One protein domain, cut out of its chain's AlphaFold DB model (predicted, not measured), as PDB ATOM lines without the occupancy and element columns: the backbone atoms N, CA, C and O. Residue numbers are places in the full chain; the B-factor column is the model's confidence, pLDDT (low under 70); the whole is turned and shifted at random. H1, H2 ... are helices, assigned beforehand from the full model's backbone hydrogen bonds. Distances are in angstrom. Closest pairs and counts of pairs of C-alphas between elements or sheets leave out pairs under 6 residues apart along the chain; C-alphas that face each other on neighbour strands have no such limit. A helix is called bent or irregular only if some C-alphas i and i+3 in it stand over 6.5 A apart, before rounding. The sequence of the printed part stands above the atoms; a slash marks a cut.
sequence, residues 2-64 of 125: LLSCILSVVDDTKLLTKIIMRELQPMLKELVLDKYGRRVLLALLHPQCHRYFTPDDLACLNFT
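What this domain is: This is residues 2 to 64 of the 125 residues of an uncharacterized protein of Vanilla planifolia (UniProt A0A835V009). What is the main picture? The long, kinked helix H2 bows along one side of a slab of four helices, with H1 and H3 side by side in its middle and H4 at the end opposite H2. H2 meets H3 only at a corner by their link, and between H2 and the H1 and H3 pair the frame is open. What is it built of? The printed part has 63 residues with four named helices, H1, H2, H3 and H4 in that order, and no named strand; its class is all helix. How large is it? It is compact, with a radius of gyration of the C-alphas of 11.8 A and spans of 31 by 28 by 16 A.

Where its parts are: Where is the longest helix? H2 is residues 13 to 33, 25.5 A from first to last C-alpha, from (43.231, -35.038, 28.787) to (57.190, -19.751, 43.654). It is irregular, with C-alphas 26 and 29 7.8 A apart, and has a kink of 71 degrees near residue 27. Where are the others? H1 is residues 2 to 9, 10.5 A long, with C-alpha 2 at (39.334, -21.454, 37.126). H3 is residues 37 to 45, 13.1 A long. H4 is residues 55 to 61, 9.8 A long, and its last C-alpha is at (35.199, -27.377, 42.678).

How they stand to each other: What does H2 meet? H2 and H3 touch only at the corner by their link, with residues 30 to 32 of H2 alone; the closest C-alphas, of Leu 31 and Gly 37, are 4.4 A apart, and the lines stand at a steep tilt of 49 degrees, opposite ways. H2 and H1 are close but not clearly touching, their closest C-alphas, of Leu 7 and Leu 16, being 7.6 A apart; the tilt of 38 degrees, opposite ways, is only just steep. What does H1 touch? H1 and H3 touch, with the C-alphas of Ser 4 and Val 40 closest at 5.8 A, at a shallow tilt of 11 degrees, the same way. H1 and H4 only just touch, with 3 pairs of C-alphas within 8 A, the closest being Cys 5 and Leu 61 at 6.0 A; the tilt is steep, 57 degrees, the same way. What stays apart, and how are the backbones? H4 is apart from H2 and from H3. In H1, H3 and H4 every O i to N i+4 pair is within hydrogen-bond range; in H2, 9 of 17 are.

The domain as a whole: How far does it reach? The two C-alphas farthest apart, of Lys 29 and Thr 64, are 33.8 A apart. Is the printed part whole? It runs from residue 2 to 64 with no cut; the links H1 to H2 and H2 to H3 are tight, and that from H3 to H4, nine residues, is short. Where is confidence low? The mean pLDDT of the printed part is 92.5, and one residue, Thr 64, is under 70.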
ATOM      1  N   LEU A   2      39.669 -21.087  38.517       90.94
ATOM      2  CA  LEU A   2      39.334 -21.454  37.126       90.94
ATOM      3  C   LEU A   2      40.198 -22.575  36.523       90.94
ATOM      4  O   LEU A   2      39.655 -23.562  36.040       90.94
ATOM      5  N   LEU A   3      41.527 -22.449  36.573       93.12
ATOM      6  CA  LEU A   3      42.413 -23.457  35.986       93.12
ATOM      7  C   LEU A   3      42.242 -24.831  36.652       93.12
ATOM      8  O   LEU A   3      42.136 -25.830  35.958       93.12
ATOM      9  N   SER A   4      42.118 -24.877  37.980       91.69
ATOM     10  CA  SER A   4      41.808 -26.104  38.723       91.69
ATOM     11  C   SER A   4      40.443 -26.692  38.340       91.69
ATOM     12  O   SER A   4      40.326 -27.906  38.239       91.69
ATOM     13  N   CYS A   5      39.432 -25.858  38.071       91.69
ATOM     14  CA  CYS A   5      38.128 -26.318  37.583       91.69
ATOM     15  C   CYS A   5      38.235 -26.944  36.190       91.69
ATOM     16  O   CYS A   5      37.735 -28.040  35.980       91.69
ATOM     17  N   ILE A   6      38.934 -26.287  35.259       92.62
ATOM     18  CA  ILE A   6      39.155 -26.817  33.905       92.62
ATOM     19  C   ILE A   6      39.865 -28.173  33.981       92.62
ATOM     20  O   ILE A   6      39.425 -29.128  33.351       92.62
ATOM     21  N   LEU A   7      40.917 -28.268  34.800       91.25
ATOM     22  CA  LEU A   7      41.652 -29.514  35.025       91.25
ATOM     23  C   LEU A   7      40.778 -30.631  35.628       91.25
ATOM     24  O   LEU A   7      41.092 -31.798  35.431       91.25
ATOM     25  N   SER A   8      39.711 -30.288  36.357       89.06
ATOM     26  CA  SER A   8      38.807 -31.251  37.000       89.06
ATOM     27  C   SER A   8      37.596 -31.644  36.147       89.06
ATOM     28  O   SER A   8      37.007 -32.684  36.423       89.06
ATOM     29  N   VAL A   9      37.179 -30.811  35.187       90.06
ATOM     30  CA  VAL A   9      35.934 -30.993  34.410       90.06
ATOM     31  C   VAL A   9      36.200 -31.482  32.988       90.06
ATOM     32  O   VAL A   9      35.346 -32.124  32.387       90.06
ATOM     33  N   VAL A  10      37.355 -31.153  32.404       90.56
ATOM     34  CA  VAL A  10      37.653 -31.524  31.017       90.56
ATOM     35  C   VAL A  10      38.119 -32.978  30.946       90.56
ATOM     36  O   VAL A  10      39.254 -33.284  31.302       90.56
ATOM     37  N   ASP A  11      37.264 -33.850  30.408       88.75
ATOM     38  CA  ASP A  11      37.558 -35.280  30.226       88.75
ATOM     39  C   ASP A  11      38.675 -35.548  29.198       88.75
ATOM     40  O   ASP A  11      39.455 -36.497  29.331       88.75
ATOM     41  N   ASP A  12      38.781 -34.716  28.152       94.12
ATOM     42  CA  ASP A  12      39.809 -34.874  27.118       94.12
ATOM     43  C   ASP A  12      41.173 -34.373  27.612       94.12
ATOM     44  O   ASP A  12      41.623 -33.247  27.365       94.12
ATOM     45  N   THR A  13      41.877 -35.275  28.284       94.06
ATOM     46  CA  THR A  13      43.231 -35.038  28.787       94.06
ATOM     47  C   THR A  13      44.266 -34.866  27.672       94.06
ATOM     48  O   THR A  13      45.299 -34.230  27.898       94.06
ATOM     49  N   LYS A  14      44.021 -35.356  26.444       96.38
ATOM     50  CA  LYS A  14      44.938 -35.143  25.309       96.38
ATOM     51  C   LYS A  14      44.870 -33.700  24.836       96.38
ATOM     52  O   LYS A  14      45.912 -33.103  24.559       96.38
ATOM     53  N   LEU A  15      43.668 -33.134  24.760       95.88
ATOM     54  CA  LEU A  15      43.473 -31.718  24.472       95.88
ATOM     55  C   LEU A  15      44.085 -30.855  25.580       95.88
ATOM     56  O   LEU A  15      44.863 -29.943  25.292       95.88
ATOM     57  N   LEU A  16      43.812 -31.208  26.838       95.50
ATOM     58  CA  LEU A  16      44.365 -30.531  28.009       95.50
ATOM     59  C   LEU A  16      45.898 -30.535  28.005       95.50
ATOM     60  O   LEU A  16      46.530 -29.517  28.281       95.50
ATOM     61  N   THR A  17      46.503 -31.655  27.613       95.50
ATOM     62  CA  THR A  17      47.959 -31.784  27.511       95.50
ATOM     63  C   THR A  17      48.528 -30.884  26.416       95.50
ATOM     64  O   THR A  17      49.505 -30.170  26.636       95.50
ATOM     65  N   LYS A  18      47.905 -30.881  25.234       96.38
ATOM     66  CA  LYS A  18      48.375 -30.109  24.073       96.38
ATOM     67  C   LYS A  18      48.296 -28.602  24.277       96.38
ATOM     68  O   LYS A  18      49.121 -27.884  23.716       96.38
ATOM     69  N   ILE A  19      47.289 -28.146  25.015       95.25
ATOM     70  CA  ILE A  19      47.023 -26.724  25.215       95.25
ATOM     71  C   ILE A  19      47.562 -26.288  26.571       95.25
ATOM     72  O   ILE A  19      48.516 -25.530  26.638       95.25
ATOM     73  N   ILE A  20      46.986 -26.784  27.664       95.25
ATOM     74  CA  ILE A  20      47.252 -26.251  29.002       95.25
ATOM     75  C   ILE A  20      48.604 -26.730  29.536       95.25
ATOM     76  O   ILE A  20      49.415 -25.913  29.970       95.25
ATOM     77  N   MET A  21      48.886 -28.034  29.474       94.75
ATOM     78  CA  MET A  21      50.142 -28.560  30.029       94.75
ATOM     79  C   MET A  21      51.364 -28.077  29.246       94.75
ATOM     80  O   MET A  21      52.395 -27.791  29.852       94.75
ATOM     81  N   ARG A  22      51.235 -27.918  27.921       97.00
ATOM     82  CA  ARG A  22      52.295 -27.379  27.059       97.00
ATOM     83  C   ARG A  22      52.748 -25.981  27.488       97.00
ATOM     84  O   ARG A  22      53.943 -25.710  27.463       97.00
ATOM     85  N   GLU A  23      51.815 -25.124  27.895       95.88
ATOM     86  CA  GLU A  23      52.122 -23.763  28.352       95.88
ATOM     87  C   GLU A  23      52.559 -23.733  29.827       95.88
ATOM     88  O   GLU A  23      53.432 -22.956  30.201       95.88
ATOM     89  N   LEU A  24      52.017 -24.612  30.680       94.62
ATOM     90  CA  LEU A  24      52.418 -24.704  32.092       94.62
ATOM     91  C   LEU A  24      53.861 -25.192  32.269       94.62
ATOM     92  O   LEU A  24      54.574 -24.705  33.146       94.62
ATOM     93  N   GLN A  25      54.293 -26.153  31.450       95.06
ATOM     94  CA  GLN A  25      55.592 -26.813  31.574       95.06
ATOM     95  C   GLN A  25      56.807 -25.857  31.558       95.06
ATOM     96  O   GLN A  25      57.657 -25.990  32.445       95.06
ATOM     97  N   PRO A  26      56.934 -24.885  30.631       97.19
ATOM     98  CA  PRO A  26      58.059 -23.945  30.645       97.19
ATOM     99  C   PRO A  26      58.040 -22.987  31.845       97.19
ATOM    100  O   PRO A  26      59.099 -22.525  32.271       97.19
ATOM    101  N   MET A  27      56.868 -22.720  32.426       95.44
ATOM    102  CA  MET A  27      56.684 -21.737  33.502       95.44
ATOM    103  C   MET A  27      56.683 -22.364  34.905       95.44
ATOM    104  O   MET A  27      56.462 -21.669  35.894       95.44
ATOM    105  N   LEU A  28      56.950 -23.671  35.031       95.75
ATOM    106  CA  LEU A  28      56.839 -24.400  36.303       95.75
ATOM    107  C   LEU A  28      57.634 -23.767  37.449       95.75
ATOM    108  O   LEU A  28      57.142 -23.718  38.574       95.75
ATOM    109  N   LYS A  29      58.849 -23.273  37.181       96.25
ATOM    110  CA  LYS A  29      59.698 -22.650  38.211       96.25
ATOM    111  C   LYS A  29      59.039 -21.415  38.820       96.25
ATOM    112  O   LYS A  29      59.051 -21.258  40.034       96.25
ATOM    113  N   GLU A  30      58.460 -20.568  37.978       97.12
ATOM    114  CA  GLU A  30      57.722 -19.383  38.411       97.12
ATOM    115  C   GLU A  30      56.450 -19.791  39.156       97.12
ATOM    116  O   GLU A  30      56.163 -19.289  40.240       97.12
ATOM    117  N   LEU A  31      55.743 -20.789  38.629       95.75
ATOM    118  CA  LEU A  31      54.476 -21.250  39.176       95.75
ATOM    119  C   LEU A  31      54.612 -21.852  40.581       95.75
ATOM    120  O   LEU A  31      53.737 -21.649  41.417       95.75
ATOM    121  N   VAL A  32      55.708 -22.564  40.864       96.12
ATOM    122  CA  VAL A  32      56.003 -23.107  42.204       96.12
ATOM    123  C   VAL A  32      56.262 -21.993  43.222       96.12
ATOM    124  O   VAL A  32      55.902 -22.137  44.393       96.12
ATOM    125  N   LEU A  33      56.880 -20.892  42.792       96.75
ATOM    126  CA  LEU A  33      57.190 -19.751  43.654       96.75
ATOM    127  C   LEU A  33      55.986 -18.817  43.837       96.75
ATOM    128  O   LEU A  33      55.911 -18.111  44.844       96.75
ATOM    129  N   ASP A  34      55.023 -18.847  42.914       95.81
ATOM    130  CA  ASP A  34      53.804 -18.056  43.014       95.81
ATOM    131  C   ASP A  34      52.819 -18.604  44.065       95.81
ATOM    132  O   ASP A  34      52.569 -19.810  44.198       95.81
ATOM    133  N   LYS A  35      52.197 -17.682  44.811       92.69
ATOM    134  CA  LYS A  35      51.238 -17.996  45.883       92.69
ATOM    135  C   LYS A  35      50.036 -18.796  45.370       92.69
ATOM    136  O   LYS A  35      49.535 -19.663  46.094       92.69
ATOM    137  N   TYR A  36      49.558 -18.493  44.165       91.31
ATOM    138  CA  TYR A  36      48.374 -19.104  43.565       91.31
ATOM    139  C   TYR A  36      48.743 -20.168  42.531       91.31
ATOM    140  O   TYR A  36      48.058 -21.187  42.443       91.31
ATOM    141  N   GLY A  37      49.855 -19.990  41.823       93.81
ATOM    142  CA  GLY A  37      50.397 -20.931  40.854       93.81
ATOM    143  C   GLY A  37      50.640 -22.306  41.463       93.81
ATOM    144  O   GLY A  37      50.159 -23.311  40.936       93.81
ATOM    145  N   ARG A  38      51.267 -22.365  42.644       95.12
ATOM    146  CA  ARG A  38      51.533 -23.641  43.319       95.12
ATOM    147  C   ARG A  38      50.258 -24.431  43.608       95.12
ATOM    148  O   ARG A  38      50.290 -25.655  43.591       95.12
ATOM    149  N   ARG A  39      49.118 -23.758  43.829       93.56
ATOM    150  CA  ARG A  39      47.830 -24.433  44.063       93.56
ATOM    151  C   ARG A  39      47.352 -25.190  42.828       93.56
ATOM    152  O   ARG A  39      46.751 -26.244  42.974       93.56
ATOM    153  N   VAL A  40      47.640 -24.693  41.625       93.88
ATOM    154  CA  VAL A  40      47.321 -25.393  40.369       93.88
ATOM    155  C   VAL A  40      48.135 -26.679  40.258       93.88
ATOM    156  O   VAL A  40      47.583 -27.729  39.947       93.88
ATOM    157  N   LEU A  41      49.430 -26.620  40.580       95.50
ATOM    158  CA  LEU A  41      50.298 -27.800  40.582       95.50
ATOM    159  C   LEU A  41      49.866 -28.826  41.629       95.50
ATOM    160  O   LEU A  41      49.811 -30.019  41.351       95.50
ATOM    161  N   LEU A  42      49.500 -28.356  42.820       94.69
ATOM    162  CA  LEU A  42      48.956 -29.207  43.871       94.69
ATOM    163  C   LEU A  42      47.615 -29.828  43.460       94.69
ATOM    164  O   LEU A  42      47.390 -30.983  43.791       94.69
ATOM    165  N   ALA A  43      46.773 -29.125  42.693       93.25
ATOM    166  CA  ALA A  43      45.535 -29.684  42.142       93.25
ATOM    167  C   ALA A  43      45.795 -30.866  41.196       93.25
ATOM    168  O   ALA A  43      45.035 -31.826  41.208       93.25
ATOM    169  N   LEU A  44      46.861 -30.792  40.391       93.44
ATOM    170  CA  LEU A  44      47.268 -31.866  39.478       93.44
ATOM    171  C   LEU A  44      47.818 -33.089  40.225       93.44
ATOM    172  O   LEU A  44      47.608 -34.215  39.792       93.44
ATOM    173  N   LEU A  45      48.547 -32.864  41.324       94.06
ATOM    174  CA  LEU A  45      49.180 -33.921  42.120       94.06
ATOM    175  C   LEU A  45      48.204 -34.585  43.099       94.06
ATOM    176  O   LEU A  45      48.234 -35.797  43.282       94.06
ATOM    177  N   HIS A  46      47.376 -33.778  43.758       93.06
ATOM    178  CA  HIS A  46      46.384 -34.212  44.730       93.06
ATOM    179  C   HIS A  46      45.133 -33.322  44.614       93.06
ATOM    180  O   HIS A  46      45.020 -32.303  45.315       93.06
ATOM    181  N   PRO A  47      44.179 -33.682  43.740       90.88
ATOM    182  CA  PRO A  47      42.971 -32.895  43.527       90.88
ATOM    183  C   PRO A  47      42.147 -32.766  44.814       90.88
ATOM    184  O   PRO A  47      42.219 -33.611  45.706       90.88
ATOM    185  N   GLN A  48      41.397 -31.662  44.919       89.19
ATOM    186  CA  GLN A  48      40.417 -31.394  45.987       89.19
ATOM    187  C   GLN A  48      40.940 -31.578  47.434       89.19
ATOM    188  O   GLN A  48      40.190 -31.884  48.354       89.19
ATOM    189  N   CYS A  49      42.239 -31.363  47.673       91.88
ATOM    190  CA  CYS A  49      42.829 -31.527  49.003       91.88
ATOM    191  C   CYS A  49      42.510 -30.352  49.946       91.88
ATOM    192  O   CYS A  49      42.978 -29.231  49.722       91.88
ATOM    193  N   HIS A  50      41.860 -30.621  51.081       92.81
ATOM    194  CA  HIS A  50      41.618 -29.633  52.149       92.81
ATOM    195  C   HIS A  50      42.897 -29.006  52.734       92.81
ATOM    196  O   HIS A  50      42.848 -27.931  53.324       92.81
ATOM    197  N   ARG A  51      44.066 -29.644  52.560       94.88
ATOM    198  CA  ARG A  51      45.359 -29.076  52.984       94.88
ATOM    199  C   ARG A  51      45.757 -27.843  52.164       94.88
ATOM    200  O   ARG A  51      46.484 -26.986  52.664       94.88
ATOM    201  N   TYR A  52      45.330 -27.766  50.904       91.88
ATOM    202  CA  TYR A  52      45.789 -26.748  49.948       91.88
ATOM    203  C   TYR A  52      44.675 -25.814  49.465       91.88
ATOM    204  O   TYR A  52      44.969 -24.709  48.998       91.88
ATOM    205  N   PHE A  53      43.420 -26.237  49.603       91.19
ATOM    206  CA  PHE A  53      42.228 -25.491  49.217       91.19
ATOM    207  C   PHE A  53      41.399 -25.128  50.444       91.19
ATOM    208  O   PHE A  53      41.266 -25.924  51.373       91.19
ATOM    209  N   THR A  54      40.848 -23.915  50.452       92.62
ATOM    210  CA  THR A  54      39.890 -23.516  51.487       92.62
ATOM    211  C   THR A  54      38.555 -24.238  51.273       92.62
ATOM    212  O   THR A  54      38.285 -24.711  50.167       92.62
ATOM    213  N   PRO A  55      37.688 -24.313  52.296       93.06
ATOM    214  CA  PRO A  55      36.339 -24.848  52.122       93.06
ATOM    215  C   PRO A  55      35.567 -24.158  50.988       93.06
ATOM    216  O   PRO A  55      34.936 -24.840  50.187       93.06
ATOM    217  N   ASP A  56      35.698 -22.834  50.856       92.06
ATOM    218  CA  ASP A  56      35.068 -22.066  49.775       92.06
ATOM    219  C   ASP A  56      35.610 -22.463  48.392       92.06
ATOM    220  O   ASP A  56      34.840 -22.678  47.458       92.06
ATOM    221  N   ASP A  57      36.934 -22.627  48.266       91.31
ATOM    222  CA  ASP A  57      37.570 -23.079  47.023       91.31
ATOM    223  C   ASP A  57      37.058 -24.475  46.615       91.31
ATOM    224  O   ASP A  57      36.804 -24.737  45.437       91.31
ATOM    225  N   LEU A  58      36.896 -25.377  47.591       91.44
ATOM    226  CA  LEU A  58      36.394 -26.735  47.371       91.44
ATOM    227  C   LEU A  58      34.905 -26.760  47.043       91.44
ATOM    228  O   LEU A  58      34.488 -27.572  46.220       91.44
ATOM    229  N   ALA A  59      34.104 -25.872  47.630       89.56
ATOM    230  CA  ALA A  59      32.699 -25.722  47.269       89.56
ATOM    231  C   ALA A  59      32.547 -25.319  45.793       89.56
ATOM    232  O   ALA A  59      31.680 -25.842  45.102       89.56
ATOM    233  N   CYS A  60      33.438 -24.468  45.272       86.62
ATOM    234  CA  CYS A  60      33.462 -24.121  43.849       86.62
ATOM    235  C   CYS A  60      33.914 -25.269  42.927       86.62
ATOM    236  O   CYS A  60      33.631 -25.225  41.732       86.62
ATOM    237  N   LEU A  61      34.660 -26.248  43.447       86.31
ATOM    238  CA  LEU A  61      35.199 -27.377  42.678       86.31
ATOM    239  C   LEU A  61      34.305 -28.627  42.751       86.31
ATOM    240  O   LEU A  61      34.451 -29.538  41.937       86.31
ATOM    241  N   ASN A  62      33.372 -28.665  43.705       83.75
ATOM    242  CA  ASN A  62      32.363 -29.708  43.835       83.75
ATOM    243  C   ASN A  62      31.233 -29.489  42.824       83.75
ATOM    244  O   ASN A  62      30.228 -28.833  43.095       83.75
ATOM    245  N   PHE A  63      31.402 -30.071  41.642       73.94
ATOM    246  CA  PHE A  63      30.357 -30.134  40.628       73.94
ATOM    247  C   PHE A  63      29.471 -31.357  40.882       73.94
ATOM    248  O   PHE A  63      29.621 -32.394  40.237       73.94
ATOM    249  N   THR A  64      28.544 -31.264  41.835       68.06
ATOM    250  CA  THR A  64      27.522 -32.306  41.991       68.06
ATOM    251  C   THR A  64      26.550 -32.206  40.822       68.06
ATOM    252  O   THR A  64      25.803 -31.236  40.714       68.06
TER     253      THR A  64